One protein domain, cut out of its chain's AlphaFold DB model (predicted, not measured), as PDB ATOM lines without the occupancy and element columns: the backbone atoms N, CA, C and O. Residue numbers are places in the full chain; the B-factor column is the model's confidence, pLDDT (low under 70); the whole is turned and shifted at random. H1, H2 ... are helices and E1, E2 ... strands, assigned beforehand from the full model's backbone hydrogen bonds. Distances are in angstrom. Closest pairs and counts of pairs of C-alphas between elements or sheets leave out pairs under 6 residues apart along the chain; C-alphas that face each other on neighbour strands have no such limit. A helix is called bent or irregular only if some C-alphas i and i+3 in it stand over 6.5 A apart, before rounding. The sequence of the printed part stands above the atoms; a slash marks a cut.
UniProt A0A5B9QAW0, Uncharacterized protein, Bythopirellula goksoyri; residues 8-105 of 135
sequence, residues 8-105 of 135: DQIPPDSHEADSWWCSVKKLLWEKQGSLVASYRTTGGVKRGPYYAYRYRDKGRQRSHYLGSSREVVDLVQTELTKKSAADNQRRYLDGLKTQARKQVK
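Overview. This is residues 8 to 105 of the 135 residues of an uncharacterized protein of Bythopirellula goksoyri (UniProt A0A5B9QAW0). H1 meets a strongly twisted three-strand sheet packed on one arm of a long bent helix, H2a, from which residues 84 to 105 stick out. The 98 printed residues run H1 E1 E2 E3 H2, class mixed; the antiparallel sheet E1 - E2 - E3 is a meander, each strand beside the one before. It is loose, radius of gyration of the C-alphas 18.3 A, spanning 59 by 38 by 29 A.

Arrangement. H1, residues 15 to 30, only grazes the sheet. Hairpin E1, residues 33 to 42, and E2, residues 45 to 57, has N 36 and O 52 2.8 A apart; hairpin E2 and E3, residues 60 to 67, N 53 and O 64 2.8 A. H2, residues 70 to 105, one helix by hydrogen bonds, is bent: C-alphas 83 and 86 are 7.3 A apart. H2a, residues 70 to 83, is on the sheet, height 10.1 A. H1 touches H2a with residues 25 to 29 alone, closest C-alphas Leu 28 and Leu 80, 6.9 A. H2b, residues 86 to 105, is apart from H1. H1, H2a and H2b have every O i to N i+4 pair within hydrogen-bond range.

Along the chain. H1 begins at C-alpha 15 (39.203, 17.447, 91.832); E2 measures 34.4 A; H2b, 28.9 A, ends at C-alpha 105 (29.586, 68.692, 61.807).

Size, cuts and confidence. The printed part has no cut; residues 8 to 13 are under pLDDT 70.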
ATOM      1  N   ASP A   8      28.330  16.795  82.582       62.06
ATOM      2  CA  ASP A   8      27.178  16.112  83.175       62.06
ATOM      3  C   ASP A   8      27.565  14.787  83.882       62.06
ATOM      4  O   ASP A   8      26.721  14.144  84.496       62.06
ATOM      5  N   GLN A   9      28.830  14.358  83.782       62.78
ATOM      6  CA  GLN A   9      29.386  13.157  84.413       62.78
ATOM      7  C   GLN A   9      30.413  13.466  85.514       62.78
ATOM      8  O   GLN A   9      30.968  12.532  86.089       62.78
ATOM      9  N   ILE A  10      30.706  14.742  85.783       63.22
ATOM     10  CA  ILE A  10      31.735  15.152  86.741       63.22
ATOM     11  C   ILE A  10      31.045  15.635  88.027       63.22
ATOM     12  O   ILE A  10      30.239  16.563  87.958       63.22
ATOM     13  N   PRO A  11      31.331  15.037  89.199       62.41
ATOM     14  CA  PRO A  11      30.784  15.513  90.465       62.41
ATOM     15  C   PRO A  11      31.262  16.949  90.744       62.41
ATOM     16  O   PRO A  11      32.466  17.194  90.624       62.41
ATOM     17  N   PRO A  12      30.371  17.879  91.132       62.12
ATOM     18  CA  PRO A  12      30.679  19.311  91.217       62.12
ATOM     19  C   PRO A  12      31.807  19.649  92.204       62.12
ATOM     20  O   PRO A  12      32.586  20.552  91.923       62.12
ATOM     21  N   ASP A  13      31.962  18.867  93.277       68.81
ATOM     22  CA  ASP A  13      32.974  19.091  94.326       68.81
ATOM     23  C   ASP A  13      34.219  18.197  94.174       68.81
ATOM     24  O   ASP A  13      34.975  17.970  95.120       68.81
ATOM     25  N   SER A  14      34.421  17.609  92.993       74.56
ATOM     26  CA  SER A  14      35.563  16.727  92.743       74.56
ATOM     27  C   SER A  14      36.775  17.490  92.210       74.56
ATOM     28  O   SER A  14      36.651  18.452  91.457       74.56
ATOM     29  N   HIS A  15      37.974  16.971  92.480       76.00
ATOM     30  CA  HIS A  15      39.203  17.447  91.832       76.00
ATOM     31  C   HIS A  15      39.126  17.375  90.289       76.00
ATOM     32  O   HIS A  15      39.765  18.155  89.580       76.00
ATOM     33  N   GLU A  16      38.306  16.462  89.749       74.44
ATOM     34  CA  GLU A  16      38.023  16.393  88.313       74.44
ATOM     35  C   GLU A  16      37.239  17.621  87.810       74.44
ATOM     36  O   GLU A  16      37.488  18.064  86.687       74.44
ATOM     37  N   ALA A  17      36.347  18.206  88.621       75.44
ATOM     38  CA  ALA A  17      35.607  19.424  88.274       75.44
ATOM     39  C   ALA A  17      36.525  20.647  88.205       75.44
ATOM     40  O   ALA A  17      36.461  21.402  87.232       75.44
ATOM     41  N   ASP A  18      37.439  20.792  89.166       80.31
ATOM     42  CA  ASP A  18      38.432  21.870  89.168       80.31
ATOM     43  C   ASP A  18      39.358  21.786  87.950       80.31
ATOM     44  O   ASP A  18      39.557  22.765  87.227       80.31
ATOM     45  N   SER A  19      39.885  20.590  87.671       83.38
ATOM     46  CA  SER A  19      40.746  20.341  86.509       83.38
ATOM     47  C   SER A  19      40.021  20.618  85.184       83.38
ATOM     48  O   SER A  19      40.565  21.256  84.266       83.38
ATOM     49  N   TRP A  20      38.755  20.203  85.093       84.31
ATOM     50  CA  TRP A  20      37.905  20.502  83.948       84.31
ATOM     51  C   TRP A  20      37.686  22.014  83.786       84.31
ATOM     52  O   TRP A  20      37.894  22.551  82.693       84.31
ATOM     53  N   TRP A  21      37.355  22.725  84.867       85.69
ATOM     54  CA  TRP A  21      37.148  24.171  84.840       85.69
ATOM     55  C   TRP A  21      38.417  24.936  84.454       85.69
ATOM     56  O   TRP A  21      38.361  25.836  83.612       85.69
ATOM     57  N   CYS A  22      39.582  24.546  84.977       86.88
ATOM     58  CA  CYS A  22      40.874  25.100  84.568       86.88
ATOM     59  C   CYS A  22      41.108  24.944  83.059       86.88
ATOM     60  O   CYS A  22      41.554  25.886  82.396       86.88
ATOM     61  N   SER A  23      40.758  23.783  82.499       87.06
ATOM     62  CA  SER A  23      40.883  23.506  81.065       87.06
ATOM     63  C   SER A  23      39.953  24.384  80.223       87.06
ATOM     64  O   SER A  23      40.380  24.959  79.217       87.06
ATOM     65  N   VAL A  24      38.698  24.550  80.651       87.94
ATOM     66  CA  VAL A  24      37.743  25.449  79.988       87.94
ATOM     67  C   VAL A  24      38.200  26.894  80.078       87.94
ATOM     68  O   VAL A  24      38.250  27.579  79.060       87.94
ATOM     69  N   LYS A  25      38.595  27.361  81.262       89.38
ATOM     70  CA  LYS A  25      39.077  28.728  81.458       89.38
ATOM     71  C   LYS A  25      40.272  29.020  80.555       89.38
ATOM     72  O   LYS A  25      40.263  30.020  79.843       89.38
ATOM     73  N   LYS A  26      41.254  28.117  80.493       90.88
ATOM     74  CA  LYS A  26      42.387  28.232  79.566       90.88
ATOM     75  C   LYS A  26      41.916  28.370  78.114       90.88
ATOM     76  O   LYS A  26      42.334  29.297  77.422       90.88
ATOM     77  N   LEU A  27      40.983  27.522  77.677       90.44
ATOM     78  CA  LEU A  27      40.404  27.593  76.334       90.44
ATOM     79  C   LEU A  27      39.729  28.949  76.053       90.44
ATOM     80  O   LEU A  27      39.942  29.515  74.980       90.44
ATOM     81  N   LEU A  28      38.942  29.478  76.996       90.06
ATOM     82  CA  LEU A  28      38.254  30.770  76.862       90.06
ATOM     83  C   LEU A  28      39.236  31.936  76.722       90.06
ATOM     84  O   LEU A  28      38.963  32.891  75.993       90.06
ATOM     85  N   TRP A  29      40.373  31.871  77.413       89.56
ATOM     86  CA  TRP A  29      41.395  32.912  77.382       89.56
ATOM     87  C   TRP A  29      42.269  32.827  76.127       89.56
ATOM     88  O   TRP A  29      42.493  33.851  75.482       89.56
ATOM     89  N   GLU A  30      42.651  31.628  75.695       91.25
ATOM     90  CA  GLU A  30      43.503  31.421  74.514       91.25
ATOM     91  C   GLU A  30      42.761  31.554  73.183       91.25
ATOM     92  O   GLU A  30      43.350  31.945  72.173       91.25
ATOM     93  N   LYS A  31      41.475  31.194  73.144       90.31
ATOM     94  CA  LYS A  31      40.697  31.162  71.904       90.31
ATOM     95  C   LYS A  31      39.638  32.250  71.904       90.31
ATOM     96  O   LYS A  31      39.096  32.637  72.934       90.31
ATOM     97  N   GLN A  32      39.368  32.787  70.720       89.12
ATOM     98  CA  GLN A  32      38.228  33.665  70.495       89.12
ATOM     99  C   GLN A  32      37.072  32.832  69.947       89.12
ATOM    100  O   GLN A  32      37.245  32.004  69.046       89.12
ATOM    101  N   GLY A  33      35.888  33.056  70.498       91.88
ATOM    102  CA  GLY A  33      34.731  32.220  70.250       91.88
ATOM    103  C   GLY A  33      33.483  32.765  70.920       91.88
ATOM    104  O   GLY A  33      33.504  33.840  71.520       91.88
ATOM    105  N   SER A  34      32.398  32.012  70.813       92.88
ATOM    106  CA  SER A  34      31.096  32.371  71.357       92.88
ATOM    107  C   SER A  34      30.459  31.198  72.083       92.88
ATOM    108  O   SER A  34      30.611  30.035  71.701       92.88
ATOM    109  N   LEU A  35      29.720  31.515  73.140       93.50
ATOM    110  CA  LEU A  35      28.830  30.567  73.784       93.50
ATOM    111  C   LEU A  35      27.570  30.402  72.924       93.50
ATOM    112  O   LEU A  35      26.959  31.386  72.511       93.50
ATOM    113  N   VAL A  36      27.183  29.161  72.646       94.00
ATOM    114  CA  VAL A  36      26.014  28.831  71.829       94.00
ATOM    115  C   VAL A  36      25.103  27.892  72.600       94.00
ATOM    116  O   VAL A  36      25.545  26.841  73.062       94.00
ATOM    117  N   ALA A  37      23.826  28.255  72.685       94.19
ATOM    118  CA  ALA A  37      22.768  27.382  73.169       94.19
ATOM    119  C   ALA A  37      22.130  26.627  71.998       94.19
ATOM    120  O   ALA A  37      21.878  27.189  70.930       94.19
ATOM    121  N   SER A  38      21.843  25.351  72.207       92.56
ATOM    122  CA  SER A  38      21.140  24.494  71.257       92.56
ATOM    123  C   SER A  38      19.998  23.767  71.951       92.56
ATOM    124  O   SER A  38      20.082  23.429  73.129       92.56
ATOM    125  N   TYR A  39      18.920  23.524  71.215       93.06
ATOM    126  CA  TYR A  39      17.766  22.768  71.688       93.06
ATOM    127  C   TYR A  39      17.602  21.545  70.799       93.06
ATOM    128  O   TYR A  39      17.863  21.610  69.597       93.06
ATOM    129  N   ARG A  40      17.176  20.433  71.385       89.19
ATOM    130  CA  ARG A  40      16.875  19.203  70.652       89.19
ATOM    131  C   ARG A  40      15.394  18.909  70.782       89.19
ATOM    132  O   ARG A  40      14.832  19.121  71.849       89.19
ATOM    133  N   THR A  41      14.776  18.394  69.731       92.50
ATOM    134  CA  THR A  41      13.397  17.902  69.796       92.50
ATOM    135  C   THR A  41      13.428  16.387  69.685       92.50
ATOM    136  O   THR A  41      14.053  15.843  68.777       92.50
ATOM    137  N   THR A  42      12.791  15.690  70.620       88.00
ATOM    138  CA  THR A  42      12.712  14.224  70.620       88.00
ATOM    139  C   THR A  42      11.302  13.822  71.026       88.00
ATOM    140  O   THR A  42      10.836  14.233  72.085       88.00
ATOM    141  N   GLY A  43      10.606  13.068  70.167       87.06
ATOM    142  CA  GLY A  43       9.216  12.660  70.407       87.06
ATOM    143  C   GLY A  43       8.239  13.835  70.551       87.06
ATOM    144  O   GLY A  43       7.362  13.794  71.402       87.06
ATOM    145  N   GLY A  44       8.442  14.925  69.800       92.19
ATOM    146  CA  GLY A  44       7.612  16.137  69.892       92.19
ATOM    147  C   GLY A  44       7.918  17.051  71.087       92.19
ATOM    148  O   GLY A  44       7.415  18.169  71.138       92.19
ATOM    149  N   VAL A  45       8.792  16.638  72.010       90.50
ATOM    150  CA  VAL A  45       9.175  17.435  73.183       90.50
ATOM    151  C   VAL A  45      10.507  18.140  72.944       90.50
ATOM    152  O   VAL A  45      11.500  17.515  72.561       90.50
ATOM    153  N   LYS A  46      10.546  19.451  73.205       91.31
ATOM    154  CA  LYS A  46      11.767  20.266  73.154       91.31
ATOM    155  C   LYS A  46      12.570  20.092  74.450       91.31
ATOM    156  O   LYS A  46      12.053  20.327  75.535       91.31
ATOM    157  N   ARG A  47      13.840  19.706  74.329       88.38
ATOM    158  CA  ARG A  47      14.812  19.514  75.416       88.38
ATOM    159  C   ARG A  47      16.005  20.459  75.261       88.38
ATOM    160  O   ARG A  47      16.406  20.793  74.143       88.38
ATOM    161  N   GLY A  48      16.585  20.859  76.387       87.31
ATOM    162  CA  GLY A  48      17.671  21.836  76.474       87.31
ATOM    163  C   GLY A  48      17.279  23.035  77.346       87.31
ATOM    164  O   GLY A  48      16.234  22.986  77.995       87.31
ATOM    165  N   PRO A  49      18.070  24.119  77.339       91.00
ATOM    166  CA  PRO A  49      19.213  24.374  76.458       91.00
ATOM    167  C   PRO A  49      20.451  23.522  76.769       91.00
ATOM    168  O   PRO A  49      20.784  23.268  77.920       91.00
ATOM    169  N   TYR A  50      21.152  23.119  75.711       91.12
ATOM    170  CA  TYR A  50      22.481  22.519  75.772       91.12
ATOM    171  C   TYR A  50      23.509  23.504  75.239       91.12
ATOM    172  O   TYR A  50      23.362  24.019  74.124       91.12
ATOM    173  N   TYR A  51      24.559  23.739  76.009       91.38
ATOM    174  CA  TYR A  51      25.510  24.804  75.757       91.38
ATOM    175  C   TYR A  51      26.834  24.269  75.222       91.38
ATOM    176  O   TYR A  51      27.312  23.199  75.601       91.38
ATOM    177  N   ALA A  52      27.444  25.028  74.320       91.94
ATOM    178  CA  ALA A  52      28.781  24.755  73.821       91.94
ATOM    179  C   ALA A  52      29.531  26.054  73.539       91.94
ATOM    180  O   ALA A  52      28.968  27.002  72.990       91.94
ATOM    181  N   TYR A  53      30.823  26.075  73.845       93.19
ATOM    182  CA  TYR A  53      31.720  27.136  73.415       93.19
ATOM    183  C   TYR A  53      32.265  26.823  72.019       93.19
ATOM    184  O   TYR A  53      32.984  25.840  71.826       93.19
ATOM    185  N   ARG A  54      31.912  27.641  71.028       94.38
ATOM    186  CA  ARG A  54      32.361  27.504  69.639       94.38
ATOM    187  C   ARG A  54      33.516  28.445  69.362       94.38
ATOM    188  O   ARG A  54      33.405  29.641  69.597       94.38
ATOM    189  N   TYR A  55      34.595  27.927  68.799       93.94
ATOM    190  CA  TYR A  55      35.795  28.706  68.494       93.94
ATOM    191  C   TYR A  55      36.434  28.226  67.195       93.94
ATOM    192  O   TYR A  55      36.130  27.139  66.694       93.94
ATOM    193  N   ARG A  56      37.319  29.044  66.622       92.88
ATOM    194  CA  ARG A  56      38.130  28.649  65.466       92.88
ATOM    195  C   ARG A  56      39.538  28.290  65.915       92.88
ATOM    196  O   ARG A  56      40.142  28.996  66.714       92.88
ATOM    197  N   ASP A  57      40.061  27.196  65.378       92.62
ATOM    198  CA  ASP A  57      41.434  26.756  65.602       92.62
ATOM    199  C   ASP A  57      42.013  26.210  64.296       92.62
ATOM    200  O   ASP A  57      41.436  25.306  63.685       92.62
ATOM    201  N   LYS A  58      43.127  26.798  63.842       91.81
ATOM    202  CA  LYS A  58      43.796  26.460  62.571       91.81
ATOM    203  C   LYS A  58      42.826  26.421  61.375       91.81
ATOM    204  O   LYS A  58      42.778  25.451  60.624       91.81
ATOM    205  N   GLY A  59      41.986  27.452  61.255       91.31
ATOM    206  CA  GLY A  59      40.999  27.587  60.174       91.31
ATOM    207  C   GLY A  59      39.766  26.680  60.285       91.31
ATOM    208  O   GLY A  59      38.852  26.808  59.480       91.31
ATOM    209  N   ARG A  60      39.690  25.797  61.290       93.62
ATOM    210  CA  ARG A  60      38.550  24.895  61.496       93.62
ATOM    211  C   ARG A  60      37.676  25.362  62.647       93.62
ATOM    212  O   ARG A  60      38.176  25.805  63.679       93.62
ATOM    213  N   GLN A  61      36.363  25.224  62.485       95.19
ATOM    214  CA  GLN A  61      35.413  25.446  63.568       95.19
ATOM    215  C   GLN A  61      35.425  24.248  64.521       95.19
ATOM    216  O   GLN A  61      35.291  23.101  64.099       95.19
ATOM    217  N   ARG A  62      35.582  24.525  65.813       94.00
ATOM    218  CA  ARG A  62      35.543  23.550  66.902       94.00
ATOM    219  C   ARG A  62      34.485  23.951  67.916       94.00
ATOM    220  O   ARG A  62      34.031  25.094  67.950       94.00
ATOM    221  N   SER A  63      34.054  22.985  68.712       91.38
ATOM    222  CA  SER A  63      33.088  23.195  69.787       91.38
ATOM    223  C   SER A  63      33.549  22.436  71.020       91.38
ATOM    224  O   SER A  63      33.965  21.284  70.907       91.38
ATOM    225  N   HIS A  64      33.477  23.078  72.177       89.75
ATOM    226  CA  HIS A  64      33.639  22.439  73.473       89.75
ATOM    227  C   HIS A  64      32.275  22.408  74.159       89.75
ATOM    228  O   HIS A  64      31.666  23.457  74.362       89.75
ATOM    229  N   TYR A  65      31.757  21.213  74.418       89.38
ATOM    230  CA  TYR A  65      30.437  21.032  75.011       89.38
ATOM    231  C   TYR A  65      30.493  21.320  76.513       89.38
ATOM    232  O   TYR A  65      31.386  20.830  77.194       89.38
ATOM    233  N   LEU A  66      29.552  22.123  77.006       86.81
ATOM    234  CA  LEU A  66      29.506  22.590  78.396       86.81
ATOM    235  C   LEU A  66      28.363  21.950  79.195       86.81
ATOM    236  O   LEU A  66      28.216  22.238  80.378       86.81
ATOM    237  N   GLY A  67      27.554  21.096  78.565       87.38
ATOM    238  CA  GLY A  67      26.401  20.480  79.218       87.38
ATOM    239  C   GLY A  67      25.151  21.354  79.189       87.38
ATOM    240  O   GLY A  67      25.026  22.289  78.390       87.38
ATOM    241  N   SER A  68      24.201  21.017  80.056       87.19
ATOM    242  CA  SER A  68      22.963  21.783  80.275       87.19
ATOM    243  C   SER A  68      22.968  22.601  81.570       87.19
ATOM    244  O   SER A  68      21.990  23.294  81.843       87.19
ATOM    245  N   SER A  69      24.040  22.530  82.367       85.62
ATOM    246  CA  SER A  69      24.130  23.263  83.633       85.62
ATOM    247  C   SER A  69      24.170  24.774  83.401       85.62
ATOM    248  O   SER A  69      25.041  25.296  82.700       85.62
ATOM    249  N   ARG A  70      23.215  25.479  84.014       84.25
ATOM    250  CA  ARG A  70      23.116  26.940  83.952       84.25
ATOM    251  C   ARG A  70      24.258  27.615  84.711       84.25
ATOM    252  O   ARG A  70      24.824  28.577  84.211       84.25
ATOM    253  N   GLU A  71      24.636  27.072  85.860       85.06
ATOM    254  CA  GLU A  71      25.683  27.631  86.721       85.06
ATOM    255  C   GLU A  71      27.036  27.663  86.005       85.06
ATOM    256  O   GLU A  71      27.711  28.691  85.960       85.06
ATOM    257  N   VAL A  72      27.392  26.558  85.341       84.31
ATOM    258  CA  VAL A  72      28.613  26.462  84.527       84.31
ATOM    259  C   VAL A  72      28.604  27.504  83.410       84.31
ATOM    260  O   VAL A  72      29.616  28.144  83.125       84.31
ATOM    261  N   VAL A  73      27.451  27.707  82.777       87.38
ATOM    262  CA  VAL A  73      27.277  28.708  81.723       87.38
ATOM    263  C   VAL A  73      27.446  30.125  82.248       87.38
ATOM    264  O   VAL A  73      28.125  30.921  81.600       87.38
ATOM    265  N   ASP A  74      26.880  30.439  83.406       88.81
ATOM    266  CA  ASP A  74      26.982  31.766  84.007       88.81
ATOM    267  C   ASP A  74      28.441  32.085  84.391       88.81
ATOM    268  O   ASP A  74      28.921  33.204  84.164       88.81
ATOM    269  N   LEU A  75      29.204  31.085  84.848       89.50
ATOM    270  CA  LEU A  75      30.649  31.210  85.066       89.50
ATOM    271  C   LEU A  75      31.409  31.475  83.757       89.50
ATOM    272  O   LEU A  75      32.224  32.399  83.686       89.50
ATOM    273  N   VAL A  76      31.130  30.710  82.695       89.69
ATOM    274  CA  VAL A  76      31.748  30.918  81.369       89.69
ATOM    275  C   VAL A  76      31.423  32.310  80.829       89.69
ATOM    276  O   VAL A  76      32.305  33.007  80.321       89.69
ATOM    277  N   GLN A  77      30.170  32.738  80.955       90.62
ATOM    278  CA  GLN A  77      29.708  34.047  80.509       90.62
ATOM    279  C   GLN A  77      30.406  35.175  81.276       90.62
ATOM    280  O   GLN A  77      30.811  36.174  80.675       90.62
ATOM    281  N   THR A  78      30.602  35.002  82.582       91.38
ATOM    282  CA  THR A  78      31.352  35.941  83.421       91.38
ATOM    283  C   THR A  78      32.796  36.083  82.940       91.38
ATOM    284  O   THR A  78      33.276  37.199  82.743       91.38
ATOM    285  N   GLU A  79      33.488  34.975  82.668       91.00
ATOM    286  CA  GLU A  79      34.870  34.999  82.171       91.00
ATOM    287  C   GLU A  79      34.984  35.622  80.770       91.00
ATOM    288  O   GLU A  79      35.875  36.439  80.523       91.00
ATOM    289  N   LEU A  80      34.050  35.321  79.861       90.12
ATOM    290  CA  LEU A  80      33.993  35.961  78.540       90.12
ATOM    291  C   LEU A  80      33.733  37.471  78.633       90.12
ATOM    292  O   LEU A  80      34.295  38.253  77.859       90.12
ATOM    293  N   THR A  81      32.912  37.894  79.592       89.19
ATOM    294  CA  THR A  81      32.628  39.312  79.839       89.19
ATOM    295  C   THR A  81      33.872  40.025  80.358       89.19
ATOM    296  O   THR A  81      34.233  41.067  79.819       89.19
ATOM    297  N   LYS A  82      34.599  39.431  81.315       89.06
ATOM    298  CA  LYS A  82      35.892  39.961  81.790       89.06
ATOM    299  C   LYS A  82      36.893  40.104  80.647       89.06
ATOM    300  O   LYS A  82      37.489  41.164  80.486       89.06
ATOM    301  N   LYS A  83      37.033  39.063  79.820       86.19
ATOM    302  CA  LYS A  83      37.940  39.071  78.665       86.19
ATOM    303  C   LYS A  83      37.591  40.172  77.659       86.19
ATOM    304  O   LYS A  83      38.488  40.813  77.125       86.19
ATOM    305  N   SER A  84      36.303  40.391  77.397       86.50
ATOM    306  CA  SER A  84      35.842  41.386  76.418       86.50
ATOM    307  C   SER A  84      35.647  42.794  76.988       86.50
ATOM    308  O   SER A  84      35.409  43.718  76.217       86.50
ATOM    309  N   ALA A  85      35.773  42.995  78.303       88.06
ATOM    310  CA  ALA A  85      35.478  44.271  78.956       88.06
ATOM    311  C   ALA A  85      36.309  45.434  78.393       88.06
ATOM    312  O   ALA A  85      35.752  46.477  78.052       88.06
ATOM    313  N   ALA A  86      37.621  45.240  78.231       83.19
ATOM    314  CA  ALA A  86      38.510  46.269  77.692       83.19
ATOM    315  C   ALA A  86      38.160  46.633  76.237       83.19
ATOM    316  O   ALA A  86      38.069  47.812  75.891       83.19
ATOM    317  N   ASP A  87      37.892  45.630  75.396       86.56
ATOM    318  CA  ASP A  87      37.505  45.837  73.997       86.56
ATOM    319  C   ASP A  87      36.141  46.521  73.872       86.56
ATOM    320  O   ASP A  87      35.961  47.414  73.041       86.56
ATOM    321  N   ASN A  88      35.176  46.130  74.706       86.44
ATOM    322  CA  ASN A  88      33.848  46.736  74.739       86.44
ATOM    323  C   ASN A  88      33.934  48.204  75.154       86.44
ATOM    324  O   ASN A  88      33.339  49.056  74.494       86.44
ATOM    325  N   GLN A  89      34.727  48.508  76.185       91.00
ATOM    326  CA  GLN A  89      34.949  49.877  76.636       91.00
ATOM    327  C   GLN A  89      35.595  50.726  75.541       91.00
ATOM    328  O   GLN A  89      35.153  51.843  75.274       91.00
ATOM    329  N   ARG A  90      36.598  50.181  74.847       90.31
ATOM    330  CA  ARG A  90      37.227  50.861  73.713       90.31
ATOM    331  C   ARG A  90      36.219  51.161  72.603       90.31
ATOM    332  O   ARG A  90      36.119  52.305  72.171       90.31
ATOM    333  N   ARG A  91      35.437  50.165  72.176       92.75
ATOM    334  CA  ARG A  91      34.404  50.338  71.138       92.75
ATOM    335  C   ARG A  91      33.341  51.353  71.541       92.75
ATOM    336  O   ARG A  91      32.894  52.127  70.699       92.75
ATOM    337  N   TYR A  92      32.950  51.359  72.812       94.75
ATOM    338  CA  TYR A  92      32.013  52.335  73.352       94.75
ATOM    339  C   TYR A  92      32.561  53.765  73.229       94.75
ATOM    340  O   TYR A  92      31.896  54.628  72.655       94.75
ATOM    341  N   LEU A  93      33.804  53.998  73.666       97.00
ATOM    342  CA  LEU A  93      34.467  55.302  73.543       97.00
ATOM    343  C   LEU A  93      34.653  55.731  72.078       97.00
ATOM    344  O   LEU A  93      34.412  56.892  71.740       97.00
ATOM    345  N   ASP A  94      35.025  54.806  71.190       96.12
ATOM    346  CA  ASP A  94      35.140  55.069  69.749       96.12
ATOM    347  C   ASP A  94      33.782  55.459  69.135       96.12
ATOM    348  O   ASP A  94      33.695  56.371  68.301       96.12
ATOM    349  N   GLY A  95      32.701  54.818  69.592       96.69
ATOM    350  CA  GLY A  95      31.326  55.161  69.244       96.69
ATOM    351  C   GLY A  95      30.960  56.581  69.677       96.69
ATOM    352  O   GLY A  95      30.525  57.378  68.844       96.69
ATOM    353  N   LEU A  96      31.216  56.933  70.942       98.00
ATOM    354  CA  LEU A  96      30.981  58.283  71.468       98.00
ATOM    355  C   LEU A  96      31.766  59.345  70.691       98.00
ATOM    356  O   LEU A  96      31.214  60.372  70.299       98.00
ATOM    357  N   LYS A  97      33.043  59.087  70.391       98.25
ATOM    358  CA  LYS A  97      33.883  59.999  69.600       98.25
ATOM    359  C   LYS A  97      33.328  60.210  68.191       98.25
ATOM    360  O   LYS A  97      33.367  61.324  67.666       98.25
ATOM    361  N   THR A  98      32.812  59.151  67.574       97.88
ATOM    362  CA  THR A  98      32.184  59.216  66.249       97.88
ATOM    363  C   THR A  98      30.899  60.042  66.286       97.88
ATOM    364  O   THR A  98      30.707  60.911  65.436       97.88
ATOM    365  N   GLN A  99      30.057  59.830  67.301       98.06
ATOM    366  CA  GLN A  99      28.829  60.600  67.506       98.06
ATOM    367  C   GLN A  99      29.117  62.084  67.754       98.06
ATOM    368  O   GLN A  99      28.529  62.930  67.083       98.06
ATOM    369  N   ALA A 100      30.077  62.408  68.625       98.19
ATOM    370  CA  ALA A 100      30.467  63.789  68.906       98.19
ATOM    371  C   ALA A 100      30.949  64.519  67.640       98.19
ATOM    372  O   ALA A 100      30.524  65.634  67.350       98.19
ATOM    373  N   ARG A 101      31.783  63.867  66.817       98.00
ATOM    374  CA  ARG A 101      32.233  64.430  65.529       98.00
ATOM    375  C   ARG A 101      31.074  64.687  64.570       98.00
ATOM    376  O   ARG A 101      31.079  65.700  63.872       98.00
ATOM    377  N   LYS A 102      30.102  63.774  64.524       98.31
ATOM    378  CA  LYS A 102      28.902  63.927  63.698       98.31
ATOM    379  C   LYS A 102      28.075  65.132  64.153       98.31
ATOM    380  O   LYS A 102      27.768  65.975  63.319       98.31
ATOM    381  N   GLN A 103      27.817  65.255  65.453       98.31
ATOM    382  CA  GLN A 103      27.076  66.383  66.027       98.31
ATOM    383  C   GLN A 103      27.762  67.721  65.736       98.31
ATOM    384  O   GLN A 103      27.123  68.628  65.223       98.31
ATOM    385  N   VAL A 104      29.079  67.825  65.950       97.94
ATOM    386  CA  VAL A 104      29.845  69.046  65.633       97.94
ATOM    387  C   VAL A 104      29.706  69.429  64.157       97.94
ATOM    388  O   VAL A 104      29.523  70.602  63.835       97.94
ATOM    389  N   LYS A 105      29.762  68.450  63.245       97.75
ATOM    390  CA  LYS A 105      29.586  68.692  61.807       97.75
ATOM    391  C   LYS A 105      28.171  69.176  61.477       97.75
ATOM    392  O   LYS A 105      28.021  70.089  60.669       97.75
TER     393      LYS A 105